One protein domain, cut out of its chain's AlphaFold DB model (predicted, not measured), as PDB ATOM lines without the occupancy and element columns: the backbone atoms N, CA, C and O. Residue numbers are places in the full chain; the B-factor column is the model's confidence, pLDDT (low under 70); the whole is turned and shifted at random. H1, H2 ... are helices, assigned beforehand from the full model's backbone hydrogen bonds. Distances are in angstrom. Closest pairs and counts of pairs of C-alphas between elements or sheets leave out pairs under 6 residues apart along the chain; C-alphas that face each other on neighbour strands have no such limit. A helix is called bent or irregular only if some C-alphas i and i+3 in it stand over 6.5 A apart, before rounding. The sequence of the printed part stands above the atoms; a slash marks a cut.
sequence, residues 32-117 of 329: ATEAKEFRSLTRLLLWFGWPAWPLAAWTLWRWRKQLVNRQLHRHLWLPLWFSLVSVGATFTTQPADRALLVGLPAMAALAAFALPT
ATOM      1  N   ALA A  32      37.391 -38.371 -36.894       44.91
ATOM      2  CA  ALA A  32      36.816 -38.669 -38.195       44.91
ATOM      3  C   ALA A  32      35.283 -38.710 -38.102       44.91
ATOM      4  O   ALA A  32      34.685 -39.777 -37.997       44.91
ATOM      5  N   THR A  33      34.663 -37.520 -38.118       51.00
ATOM      6  CA  THR A  33      33.457 -37.123 -38.894       51.00
ATOM      7  C   THR A  33      32.941 -35.746 -38.410       51.00
ATOM      8  O   THR A  33      32.007 -35.606 -37.620       51.00
ATOM      9  N   GLU A  34      33.571 -34.680 -38.917       64.62
ATOM     10  CA  GLU A  34      33.701 -33.343 -38.293       64.62
ATOM     11  C   GLU A  34      32.472 -32.400 -38.245       64.62
ATOM     12  O   GLU A  34      32.622 -31.216 -37.958       64.62
ATOM     13  N   ALA A  35      31.230 -32.855 -38.432       56.75
ATOM     14  CA  ALA A  35      30.075 -31.932 -38.351       56.75
ATOM     15  C   ALA A  35      28.914 -32.436 -37.489       56.75
ATOM     16  O   ALA A  35      28.434 -31.724 -36.596       56.75
ATOM     17  N   LYS A  36      28.457 -33.672 -37.726       55.00
ATOM     18  CA  LYS A  36      27.346 -34.270 -36.968       55.00
ATOM     19  C   LYS A  36      27.778 -34.590 -35.534       55.00
ATOM     20  O   LYS A  36      27.027 -34.301 -34.598       55.00
ATOM     21  N   GLU A  37      29.012 -35.062 -35.356       69.69
ATOM     22  CA  GLU A  37      29.602 -35.276 -34.034       69.69
ATOM     23  C   GLU A  37      29.780 -33.955 -33.280       69.69
ATOM     24  O   GLU A  37      29.308 -33.846 -32.152       69.69
ATOM     25  N   PHE A  38      30.309 -32.901 -33.914       76.31
ATOM     26  CA  PHE A  38      30.505 -31.602 -33.254       76.31
ATOM     27  C   PHE A  38      29.190 -30.974 -32.756       76.31
ATOM     28  O   PHE A  38      29.112 -30.494 -31.621       76.31
ATOM     29  N   ARG A  39      28.112 -31.019 -33.555       80.00
ATOM     30  CA  ARG A  39      26.791 -30.534 -33.108       80.00
ATOM     31  C   ARG A  39      26.254 -31.361 -31.933       80.00
ATOM     32  O   ARG A  39      25.659 -30.807 -31.010       80.00
ATOM     33  N   SER A  40      26.451 -32.679 -31.957       77.88
ATOM     34  CA  SER A  40      26.018 -33.550 -30.859       77.88
ATOM     35  C   SER A  40      26.822 -33.309 -29.577       77.88
ATOM     36  O   SER A  40      26.228 -33.176 -28.508       77.88
ATOM     37  N   LEU A  41      28.140 -33.135 -29.691       81.12
ATOM     38  CA  LEU A  41      29.053 -32.854 -28.585       81.12
ATOM     39  C   LEU A  41      28.796 -31.480 -27.967       81.12
ATOM     40  O   LEU A  41      28.742 -31.357 -26.748       81.12
ATOM     41  N   THR A  42      28.576 -30.448 -28.782       82.88
ATOM     42  CA  THR A  42      28.216 -29.110 -28.278       82.88
ATOM     43  C   THR A  42      26.865 -29.125 -27.573       82.88
ATOM     44  O   THR A  42      26.744 -28.575 -26.478       82.88
ATOM     45  N   ARG A  43      25.860 -29.814 -28.135       85.50
ATOM     46  CA  ARG A  43      24.568 -30.022 -27.464       85.50
ATOM     47  C   ARG A  43      24.744 -30.771 -26.140       85.50
ATOM     48  O   ARG A  43      24.124 -30.375 -25.155       85.50
ATOM     49  N   LEU A  44      25.581 -31.809 -26.109       85.25
ATOM     50  CA  LEU A  44      25.896 -32.573 -24.904       85.25
ATOM     51  C   LEU A  44      26.542 -31.668 -23.851       85.25
ATOM     52  O   LEU A  44      25.992 -31.537 -22.768       85.25
ATOM     53  N   LEU A  45      27.635 -30.973 -24.165       83.62
ATOM     54  CA  LEU A  45      28.321 -30.084 -23.219       83.62
ATOM     55  C   LEU A  45      27.407 -28.969 -22.693       83.62
ATOM     56  O   LEU A  45      27.432 -28.664 -21.499       83.62
ATOM     57  N   LEU A  46      26.573 -28.392 -23.564       87.00
ATOM     58  CA  LEU A  46      25.679 -27.297 -23.200       87.00
ATOM     59  C   LEU A  46      24.578 -27.744 -22.232       87.00
ATOM     60  O   LEU A  46      24.327 -27.050 -21.245       87.00
ATOM     61  N   TRP A  47      23.932 -28.881 -22.512       87.12
ATOM     62  CA  TRP A  47      22.759 -29.346 -21.766       87.12
ATOM     63  C   TRP A  47      23.094 -30.278 -20.607       87.12
ATOM     64  O   TRP A  47      22.438 -30.214 -19.573       87.12
ATOM     65  N   PHE A  48      24.106 -31.129 -20.750       84.38
ATOM     66  CA  PHE A  48      24.426 -32.156 -19.762       84.38
ATOM     67  C   PHE A  48      24.938 -31.557 -18.454       84.38
ATOM     68  O   PHE A  48      24.534 -31.963 -17.370       84.38
ATOM     69  N   GLY A  49      25.827 -30.565 -18.554       80.56
ATOM     70  CA  GLY A  49      26.369 -29.874 -17.390       80.56
ATOM     71  C   GLY A  49      25.471 -28.752 -16.875       80.56
ATOM     72  O   GLY A  49      25.854 -28.077 -15.924       80.56
ATOM     73  N   TRP A  50      24.340 -28.460 -17.520       84.94
ATOM     74  CA  TRP A  50      23.466 -27.361 -17.114       84.94
ATOM     75  C   TRP A  50      22.702 -27.725 -15.829       84.94
ATOM     76  O   TRP A  50      22.187 -28.837 -15.739       84.94
ATOM     77  N   PRO A  51      22.562 -26.828 -14.832       82.31
ATOM     78  CA  PRO A  51      23.094 -25.465 -14.711       82.31
ATOM     79  C   PRO A  51      24.431 -25.398 -13.942       82.31
ATOM     80  O   PRO A  51      24.825 -24.333 -13.470       82.31
ATOM     81  N   ALA A  52      25.130 -26.519 -13.757       84.88
ATOM     82  CA  ALA A  52      26.393 -26.568 -13.022       84.88
ATOM     83  C   ALA A  52      27.551 -25.888 -13.776       84.88
ATOM     84  O   ALA A  52      28.343 -25.186 -13.152       84.88
ATOM     85  N   TRP A  53      27.654 -26.039 -15.101       84.69
ATOM     86  CA  TRP A  53      28.770 -25.476 -15.875       84.69
ATOM     87  C   TRP A  53      28.796 -23.934 -15.904       84.69
ATOM     88  O   TRP A  53      29.886 -23.390 -15.714       84.69
ATOM     89  N   PRO A  54      27.671 -23.191 -16.044       89.19
ATOM     90  CA  PRO A  54      27.696 -21.730 -15.961       89.19
ATOM     91  C   PRO A  54      28.102 -21.253 -14.566       89.19
ATOM     92  O   PRO A  54      28.858 -20.293 -14.432       89.19
ATOM     93  N   LEU A  55      27.643 -21.947 -13.517       87.12
ATOM     94  CA  LEU A  55      28.033 -21.659 -12.136       87.12
ATOM     95  C   LEU A  55      29.521 -21.937 -11.908       87.12
ATOM     96  O   LEU A  55      30.212 -21.116 -11.311       87.12
ATOM     97  N   ALA A  56      30.043 -23.046 -12.431       88.00
ATOM     98  CA  ALA A  56      31.466 -23.355 -12.379       88.00
ATOM     99  C   ALA A  56      32.300 -22.300 -13.129       88.00
ATOM    100  O   ALA A  56      33.278 -21.793 -12.582       88.00
ATOM    101  N   ALA A  57      31.885 -21.895 -14.333       89.81
ATOM    102  CA  ALA A  57      32.539 -20.828 -15.093       89.81
ATOM    103  C   ALA A  57      32.513 -19.487 -14.337       89.81
ATOM    104  O   ALA A  57      33.520 -18.778 -14.281       89.81
ATOM    105  N   TRP A  58      31.393 -19.166 -13.683       90.62
ATOM    106  CA  TRP A  58      31.266 -17.989 -12.826       90.62
ATOM    107  C   TRP A  58      32.224 -18.029 -11.628       90.62
ATOM    108  O   TRP A  58      32.879 -17.023 -11.330       90.62
ATOM    109  N   THR A  59      32.367 -19.188 -10.975       86.94
ATOM    110  CA  THR A  59      33.381 -19.407  -9.933       86.94
ATOM    111  C   THR A  59      34.776 -19.109 -10.473       86.94
ATOM    112  O   THR A  59      35.497 -18.311  -9.876       86.94
ATOM    113  N   LEU A  60      35.157 -19.675 -11.620       88.44
ATOM    114  CA  LEU A  60      36.484 -19.442 -12.200       88.44
ATOM    115  C   LEU A  60      36.718 -17.960 -12.512       88.44
ATOM    116  O   LEU A  60      37.780 -17.422 -12.204       88.44
ATOM    117  N   TRP A  61      35.711 -17.270 -13.050       88.94
ATOM    118  CA  TRP A  61      35.810 -15.847 -13.371       88.94
ATOM    119  C   TRP A  61      35.972 -14.959 -12.131       88.94
ATOM    120  O   TRP A  61      36.788 -14.025 -12.136       88.94
ATOM    121  N   ARG A  62      35.221 -15.244 -11.060       87.56
ATOM    122  CA  ARG A  62      35.256 -14.471  -9.809       87.56
ATOM    123  C   ARG A  62      36.509 -14.756  -8.982       87.56
ATOM    124  O   ARG A  62      37.090 -13.827  -8.424       87.56
ATOM    125  N   TRP A  63      36.951 -16.011  -8.955       85.06
ATOM    126  CA  TRP A  63      38.119 -16.472  -8.199       85.06
ATOM    127  C   TRP A  63      39.408 -16.481  -9.053       85.06
ATOM    128  O   TRP A  63      40.440 -16.992  -8.621       85.06
ATOM    129  N   ARG A  64      39.406 -15.855 -10.246       86.19
ATOM    130  CA  ARG A  64      40.559 -15.818 -11.174       86.19
ATOM    131  C   ARG A  64      41.852 -15.309 -10.541       86.19
ATOM    132  O   ARG A  64      42.928 -15.815 -10.831       86.19
ATOM    133  N   LYS A  65      41.752 -14.331  -9.633       82.06
ATOM    134  CA  LYS A  65      42.922 -13.779  -8.932       82.06
ATOM    135  C   LYS A  65      43.543 -14.790  -7.965       82.06
ATOM    136  O   LYS A  65      44.752 -14.787  -7.801       82.06
ATOM    137  N   GLN A  66      42.738 -15.664  -7.360       79.50
ATOM    138  CA  GLN A  66      43.211 -16.751  -6.496       79.50
ATOM    139  C   GLN A  66      43.775 -17.922  -7.311       79.50
ATOM    140  O   GLN A  66      44.718 -18.561  -6.868       79.50
ATOM    141  N   LEU A  67      43.262 -18.170  -8.518       74.88
ATOM    142  CA  LEU A  67      43.818 -19.180  -9.430       74.88
ATOM    143  C   LEU A  67      45.223 -18.819  -9.933       74.88
ATOM    144  O   LEU A  67      46.061 -19.707 -10.065       74.88
ATOM    145  N   VAL A  68      45.469 -17.529 -10.188       75.44
ATOM    146  CA  VAL A  68      46.742 -16.999 -10.718       75.44
ATOM    147  C   VAL A  68      47.751 -16.669  -9.607       75.44
ATOM    148  O   VAL A  68      48.932 -16.465  -9.879       75.44
ATOM    149  N   ASN A  69      47.323 -16.628  -8.341       77.38
ATOM    150  CA  ASN A  69      48.231 -16.333  -7.238       77.38
ATOM    151  C   ASN A  69      49.231 -17.482  -7.011       77.38
ATOM    152  O   ASN A  69      48.927 -18.655  -7.219       77.38
ATOM    153  N   ARG A  70      50.429 -17.145  -6.526       61.03
ATOM    154  CA  ARG A  70      51.569 -18.073  -6.391       61.03
ATOM    155  C   ARG A  70      51.311 -19.219  -5.397       61.03
ATOM    156  O   ARG A  70      52.007 -20.229  -5.425       61.03
ATOM    157  N   GLN A  71      50.306 -19.077  -4.531       72.12
ATOM    158  CA  GLN A  71      49.826 -20.147  -3.661       72.12
ATOM    159  C   GLN A  71      48.695 -20.921  -4.346       72.12
ATOM    160  O   GLN A  71      47.578 -20.422  -4.473       72.12
ATOM    161  N   LEU A  72      48.968 -22.166  -4.749       66.31
ATOM    162  CA  LEU A  72      47.942 -23.051  -5.305       66.31
ATOM    163  C   LEU A  72      46.852 -23.334  -4.264       66.31
ATOM    164  O   LEU A  72      47.011 -24.159  -3.358       66.31
ATOM    165  N   HIS A  73      45.696 -22.708  -4.448       78.50
ATOM    166  CA  HIS A  73      44.483 -23.047  -3.721       78.50
ATOM    167  C   HIS A  73      43.932 -24.390  -4.224       78.50
ATOM    168  O   HIS A  73      43.145 -24.459  -5.171       78.50
ATOM    169  N   ARG A  74      44.361 -25.481  -3.576       79.62
ATOM    170  CA  ARG A  74      44.027 -26.870  -3.954       79.62
ATOM    171  C   ARG A  74      42.521 -27.132  -4.068       79.62
ATOM    172  O   ARG A  74      42.121 -27.948  -4.885       79.62
ATOM    173  N   HIS A  75      41.699 -26.417  -3.299       82.50
ATOM    174  CA  HIS A  75      40.238 -26.540  -3.323       82.50
ATOM    175  C   HIS A  75      39.597 -26.067  -4.640       82.50
ATOM    176  O   HIS A  75      38.505 -26.515  -4.960       82.50
ATOM    177  N   LEU A  76      40.268 -25.205  -5.414       84.44
ATOM    178  CA  LEU A  76      39.826 -24.783  -6.751       84.44
ATOM    179  C   LEU A  76      40.497 -25.617  -7.846       84.44
ATOM    180  O   LEU A  76      39.833 -26.069  -8.774       84.44
ATOM    181  N   TRP A  77      41.806 -25.854  -7.716       85.00
ATOM    182  CA  TRP A  77      42.598 -26.554  -8.731       85.00
ATOM    183  C   TRP A  77      42.239 -28.035  -8.885       85.00
ATOM    184  O   TRP A  77      42.221 -28.522 -10.010       85.00
ATOM    185  N   LEU A  78      41.934 -28.750  -7.794       87.31
ATOM    186  CA  LEU A  78      41.584 -30.175  -7.868       87.31
ATOM    187  C   LEU A  78      40.259 -30.401  -8.618       87.31
ATOM    188  O   LEU A  78      40.277 -31.137  -9.604       87.31
ATOM    189  N   PRO A  79      39.132 -29.758  -8.243       89.88
ATOM    190  CA  PRO A  79      37.899 -29.876  -9.019       89.88
ATOM    191  C   PRO A  79      38.056 -29.388 -10.464       89.88
ATOM    192  O   PRO A  79      37.577 -30.046 -11.380       89.88
ATOM    193  N   LEU A  80      38.784 -28.286 -10.692       89.94
ATOM    194  CA  LEU A  80      39.058 -27.789 -12.043       89.94
ATOM    195  C   LEU A  80      39.794 -28.817 -12.900       89.94
ATOM    196  O   LEU A  80      39.387 -29.062 -14.032       89.94
ATOM    197  N   TRP A  81      40.837 -29.443 -12.358       89.75
ATOM    198  CA  TRP A  81      41.591 -30.476 -13.058       89.75
ATOM    199  C   TRP A  81      40.701 -31.655 -13.457       89.75
ATOM    200  O   TRP A  81      40.672 -32.021 -14.627       89.75
ATOM    201  N   PHE A  82      39.920 -32.207 -12.522       90.31
ATOM    202  CA  PHE A  82      39.023 -33.325 -12.828       90.31
ATOM    203  C   PHE A  82      37.945 -32.950 -13.851       90.31
ATOM    204  O   PHE A  82      37.683 -33.732 -14.761       90.31
ATOM    205  N   SER A  83      37.366 -31.748 -13.765       89.50
ATOM    206  CA  SER A  83      36.415 -31.270 -14.775       89.50
ATOM    207  C   SER A  83      37.058 -31.126 -16.157       89.50
ATOM    208  O   SER A  83      36.468 -31.564 -17.141       89.50
ATOM    209  N   LEU A  84      38.267 -30.559 -16.245       89.62
ATOM    210  CA  LEU A  84      38.987 -30.400 -17.512       89.62
ATOM    211  C   LEU A  84      39.377 -31.744 -18.125       89.62
ATOM    212  O   LEU A  84      39.191 -31.931 -19.323       89.62
ATOM    213  N   VAL A  85      39.873 -32.685 -17.318       89.31
ATOM    214  CA  VAL A  85      40.221 -34.034 -17.786       89.31
ATOM    215  C   VAL A  85      38.984 -34.761 -18.305       89.31
ATOM    216  O   VAL A  85      39.045 -35.346 -19.380       89.31
ATOM    217  N   SER A  86      37.852 -34.690 -17.599       87.62
ATOM    218  CA  SER A  86      36.599 -35.299 -18.062       87.62
ATOM    219  C   SER A  86      36.083 -34.675 -19.357       87.62
ATOM    220  O   SER A  86      35.709 -35.410 -20.263       87.62
ATOM    221  N   VAL A  87      36.114 -33.343 -19.481       86.50
ATOM    222  CA  VAL A  87      35.727 -32.647 -20.722       86.50
ATOM    223  C   VAL A  87      36.687 -32.981 -21.867       86.50
ATOM    224  O   VAL A  87      36.237 -33.241 -22.976       86.50
ATOM    225  N   GLY A  88      37.996 -33.035 -21.609       84.69
ATOM    226  CA  GLY A  88      38.990 -33.477 -22.589       84.69
ATOM    227  C   GLY A  88      38.732 -34.911 -23.053       84.69
ATOM    228  O   GLY A  88      38.695 -35.174 -24.251       84.69
ATOM    229  N   ALA A  89      38.445 -35.816 -22.114       82.50
ATOM    230  CA  ALA A  89      38.100 -37.201 -22.412       82.50
ATOM    231  C   ALA A  89      36.797 -37.326 -23.223       82.50
ATOM    232  O   ALA A  89      36.698 -38.217 -24.061       82.50
ATOM    233  N   THR A  90      35.818 -36.434 -23.038       81.88
ATOM    234  CA  THR A  90      34.596 -36.376 -23.864       81.88
ATOM    235  C   THR A  90      34.904 -36.126 -25.345       81.88
ATOM    236  O   THR A  90      34.178 -36.634 -26.193       81.88
ATOM    237  N   PHE A  91      35.978 -35.402 -25.677       79.81
ATOM    238  CA  PHE A  91      36.386 -35.195 -27.075       79.81
ATOM    239  C   PHE A  91      37.160 -36.375 -27.664       79.81
ATOM    240  O   PHE A  91      37.166 -36.547 -28.878       79.81
ATOM    241  N   THR A  92      37.822 -37.174 -26.827       74.50
ATOM    242  CA  THR A  92      38.715 -38.245 -27.291       74.50
ATOM    243  C   THR A  92      38.137 -39.642 -27.110       74.50
ATOM    244  O   THR A  92      38.752 -40.594 -27.576       74.50
ATOM    245  N   THR A  93      37.015 -39.803 -26.395       70.00
ATOM    246  CA  THR A  93      36.445 -41.120 -26.079       70.00
ATOM    247  C   THR A  93      34.976 -41.259 -26.444       70.00
ATOM    248  O   THR A  93      34.178 -40.348 -26.230       70.00
ATOM    249  N   GLN A  94      34.607 -42.440 -26.949       68.69
ATOM    250  CA  GLN A  94      33.215 -42.815 -27.187       68.69
ATOM    251  C   GLN A  94      32.752 -43.917 -26.211       68.69
ATOM    252  O   GLN A  94      33.499 -44.860 -25.940       68.69
ATOM    253  N   PRO A  95      31.512 -43.854 -25.690       71.19
ATOM    254  CA  PRO A  95      30.548 -42.762 -25.834       71.19
ATOM    255  C   PRO A  95      30.878 -41.573 -24.902       71.19
ATOM    256  O   PRO A  95      31.253 -41.746 -23.740       71.19
ATOM    257  N   ALA A  96      30.757 -40.359 -25.444       74.25
ATOM    258  CA  ALA A  96      31.279 -39.113 -24.871       74.25
ATOM    259  C   ALA A  96      30.597 -38.679 -23.551       74.25
ATOM    260  O   ALA A  96      31.197 -38.013 -22.701       74.25
ATOM    261  N   ASP A  97      29.345 -39.090 -23.353       77.19
ATOM    262  CA  ASP A  97      28.534 -38.839 -22.158       77.19
ATOM    263  C   ASP A  97      29.088 -39.540 -20.910       77.19
ATOM    264  O   ASP A  97      29.096 -38.957 -19.823       77.19
ATOM    265  N   ARG A  98      29.630 -40.755 -21.052       81.81
ATOM    266  CA  ARG A  98      30.225 -41.507 -19.935       81.81
ATOM    267  C   ARG A  98      31.466 -40.833 -19.371       81.81
ATOM    268  O   ARG A  98      31.657 -40.840 -18.156       81.81
ATOM    269  N   ALA A  99      32.288 -40.230 -20.227       82.44
ATOM    270  CA  ALA A  99      33.440 -39.448 -19.785       82.44
ATOM    271  C   ALA A  99      33.000 -38.214 -18.980       82.44
ATOM    272  O   ALA A  99      33.583 -37.901 -17.937       82.44
ATOM    273  N   LEU A 100      31.914 -37.570 -19.415       84.38
ATOM    274  CA  LEU A 100      31.367 -36.385 -18.763       84.38
ATOM    275  C   LEU A 100      30.682 -36.714 -17.426       84.38
ATOM    276  O   LEU A 100      30.809 -35.936 -16.479       84.38
ATOM    277  N   LEU A 101      30.031 -37.883 -17.306       87.69
ATOM    278  CA  LEU A 101      29.433 -38.375 -16.051       87.69
ATOM    279  C   LEU A 101      30.445 -38.382 -14.897       87.69
ATOM    280  O   LEU A 101      30.115 -37.976 -13.784       87.69
ATOM    281  N   VAL A 102      31.688 -38.790 -15.168       87.81
ATOM    282  CA  VAL A 102      32.763 -38.841 -14.160       87.81
ATOM    283  C   VAL A 102      33.176 -37.437 -13.691       87.81
ATOM    284  O   VAL A 102      33.599 -37.267 -12.550       87.81
ATOM    285  N   GLY A 103      33.008 -36.417 -14.538       87.94
ATOM    286  CA  GLY A 103      33.354 -35.026 -14.232       87.94
ATOM    287  C   GLY A 103      32.311 -34.277 -13.398       87.94
ATOM    288  O   GLY A 103      32.630 -33.235 -12.814       87.94
ATOM    289  N   LEU A 104      31.081 -34.794 -13.301       89.19
ATOM    290  CA  LEU A 104      29.963 -34.116 -12.633       89.19
ATOM    291  C   LEU A 104      30.231 -33.761 -11.161       89.19
ATOM    292  O   LEU A 104      29.946 -32.619 -10.794       89.19
ATOM    293  N   PRO A 105      30.800 -34.640 -10.310       91.38
ATOM    294  CA  PRO A 105      31.076 -34.286  -8.916       91.38
ATOM    295  C   PRO A 105      32.049 -33.107  -8.795       91.38
ATOM    296  O   PRO A 105      31.864 -32.221  -7.959       91.38
ATOM    297  N   ALA A 106      33.059 -33.059  -9.666       91.19
ATOM    298  CA  ALA A 106      34.034 -31.977  -9.699       91.19
ATOM    299  C   ALA A 106      33.401 -30.657 -10.177       91.19
ATOM    300  O   ALA A 106      33.603 -29.609  -9.558       91.19
ATOM    301  N   MET A 107      32.553 -30.713 -11.209       89.62
ATOM    302  CA  MET A 107      31.793 -29.548 -11.675       89.62
ATOM    303  C   MET A 107      30.814 -29.043 -10.609       89.62
ATOM    304  O   MET A 107      30.698 -27.835 -10.410       89.62
ATOM    305  N   ALA A 108      30.148 -29.947  -9.885       89.56
ATOM    306  CA  ALA A 108      29.249 -29.604  -8.787       89.56
ATOM    307  C   ALA A 108      29.999 -28.922  -7.631       89.56
ATOM    308  O   ALA A 108      29.517 -27.925  -7.090       89.56
ATOM    309  N   ALA A 109      31.203 -29.397  -7.296       90.25
ATOM    310  CA  ALA A 109      32.057 -28.751  -6.301       90.25
ATOM    311  C   ALA A 109      32.449 -27.322  -6.725       90.25
ATOM    312  O   ALA A 109      32.343 -26.392  -5.924       90.25
ATOM    313  N   LEU A 110      32.828 -27.112  -7.993       89.12
ATOM    314  CA  LEU A 110      33.099 -25.767  -8.524       89.12
ATOM    315  C   LEU A 110      31.858 -24.871  -8.513       89.12
ATOM    316  O   LEU A 110      31.951 -23.699  -8.143       89.12
ATOM    317  N   ALA A 111      30.702 -25.411  -8.895       88.75
ATOM    318  CA  ALA A 111      29.435 -24.689  -8.880       88.75
ATOM    319  C   ALA A 111      29.039 -24.262  -7.456       88.75
ATOM    320  O   ALA A 111      28.539 -23.153  -7.264       88.75
ATOM    321  N   ALA A 112      29.322 -25.080  -6.438       87.19
ATOM    322  CA  ALA A 112      29.050 -24.736  -5.042       87.19
ATOM    323  C   ALA A 112      29.822 -23.484  -4.581       87.19
ATOM    324  O   ALA A 112      29.277 -22.659  -3.843       87.19
ATOM    325  N   PHE A 113      31.050 -23.275  -5.067       86.12
ATOM    326  CA  PHE A 113      31.837 -22.069  -4.772       86.12
ATOM    327  C   PHE A 113      31.306 -20.790  -5.445       86.12
ATOM    328  O   PHE A 113      31.724 -19.689  -5.073       86.12
ATOM    329  N   ALA A 114      30.350 -20.893  -6.377       84.81
ATOM    330  CA  ALA A 114      29.656 -19.731  -6.930       84.81
ATOM    331  C   ALA A 114      28.652 -19.150  -5.927       84.81
ATOM    332  O   ALA A 114      28.415 -17.942  -5.919       84.81
ATOM    333  N   LEU A 115      28.079 -19.981  -5.052       78.75
ATOM    334  CA  LEU A 115      26.961 -19.602  -4.183       78.75
ATOM    335  C   LEU A 115      27.285 -18.443  -3.224       78.75
ATOM    336  O   LEU A 115      26.498 -17.494  -3.185       78.75
ATOM    337  N   PRO A 116      28.439 -18.414  -2.517       79.94
ATOM    338  CA  PRO A 116      28.796 -17.291  -1.643       79.94
ATOM    339  C   PRO A 116      29.001 -15.976  -2.401       79.94
ATOM    340  O   PRO A 116      29.076 -14.906  -1.802       79.94
ATOM    341  N   THR A 117      29.136 -16.043  -3.725       81.75
ATOM    342  CA  THR A 117      29.409 -14.877  -4.553       81.75
ATOM    343  C   THR A 117      28.128 -14.121  -4.929       81.75
ATOM    344  O   THR A 117      28.183 -12.922  -5.227       81.75
TER     345      THR A 117
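Overview. This is residues 32 to 117 of the 329 residues of the protein "Putative inner membrane transmembrane protein" of Acidovorax delafieldii 2AN (UniProt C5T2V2). Picture a helical hairpin, H4 and H5 side by side, with a pair of shorter helices, H1 and H2, strung one after the other along it: H1 beside the hairpin's turn, H2 by its other end, where the last part of H5 packs on it. Little H3 follows H2 at that other end and leads into a loop back to H4; residues 68 to 74 stick out there. H1 is close to both helices of the hairpin without clearly touching either, while H2 touches H5. The printed part has 86 residues with five named helices, H1 to H5 in order, and no named strand; the class is all helix. It is only just compact, close to loose, with a radius of gyration of the C-alphas of 13.9 A, and it is elongated, spanning 42 by 23 by 19 A.

Along the chain. Start at C-alpha 36, at (27.346, -34.270, -36.968), where H1 begins; it runs 17.6 A through residues 36 to 48. H2 holds residues 52 to 62, 15.3 A long, and H3 residues 64 to 68, 6.3 A. Find C-alpha 74 at (44.027, -26.870, -3.954); from there H4, the longest helix, runs 26.5 A through residues 74 to 92. H5, residues 96 to 112, is 24.6 A long and ends at C-alpha 112, at (29.050, -24.736, -5.042). H5 is irregular, with C-alphas 102 and 105 7.1 A apart, and has a kink of 49 degrees near residue 103.

Arrangement. Look first at the helical hairpin of H4 and H5: they touch at a shallow tilt of 21 degrees, opposite ways, and their closest C-alphas, of Thr 90 and Ala 96, are 4.4 A apart. Past the kink, H5 touches H2 with residues 107 to 112 alone, at a steep tilt of 48 degrees, the same way; the closest C-alphas are those of Ala 56 and Ala 111, 4.3 A apart. H2 and H4 are near each other. H1 is close to H5 but not clearly touching, the closest C-alphas being those of Leu 44 and Asp 97 at 7.3 A. H1 and H2 are only just apart, at 8.2 A, while H3 is apart from H1 and H5. Each O i to N i+4 pair is within hydrogen-bond range in H1, H2 and H3, against 14 of 15 in H4 and 9 of 13 in H5.

Size, cuts and confidence. The C-alphas farthest apart, those of Ala 32 and Pro 116, are 43.1 A apart. The printed part has no cut, and the four links between helices are tight. Mean pLDDT of the printed part of this model is 81.6; residues 32 to 37, 70, 72 and 94 are under 70.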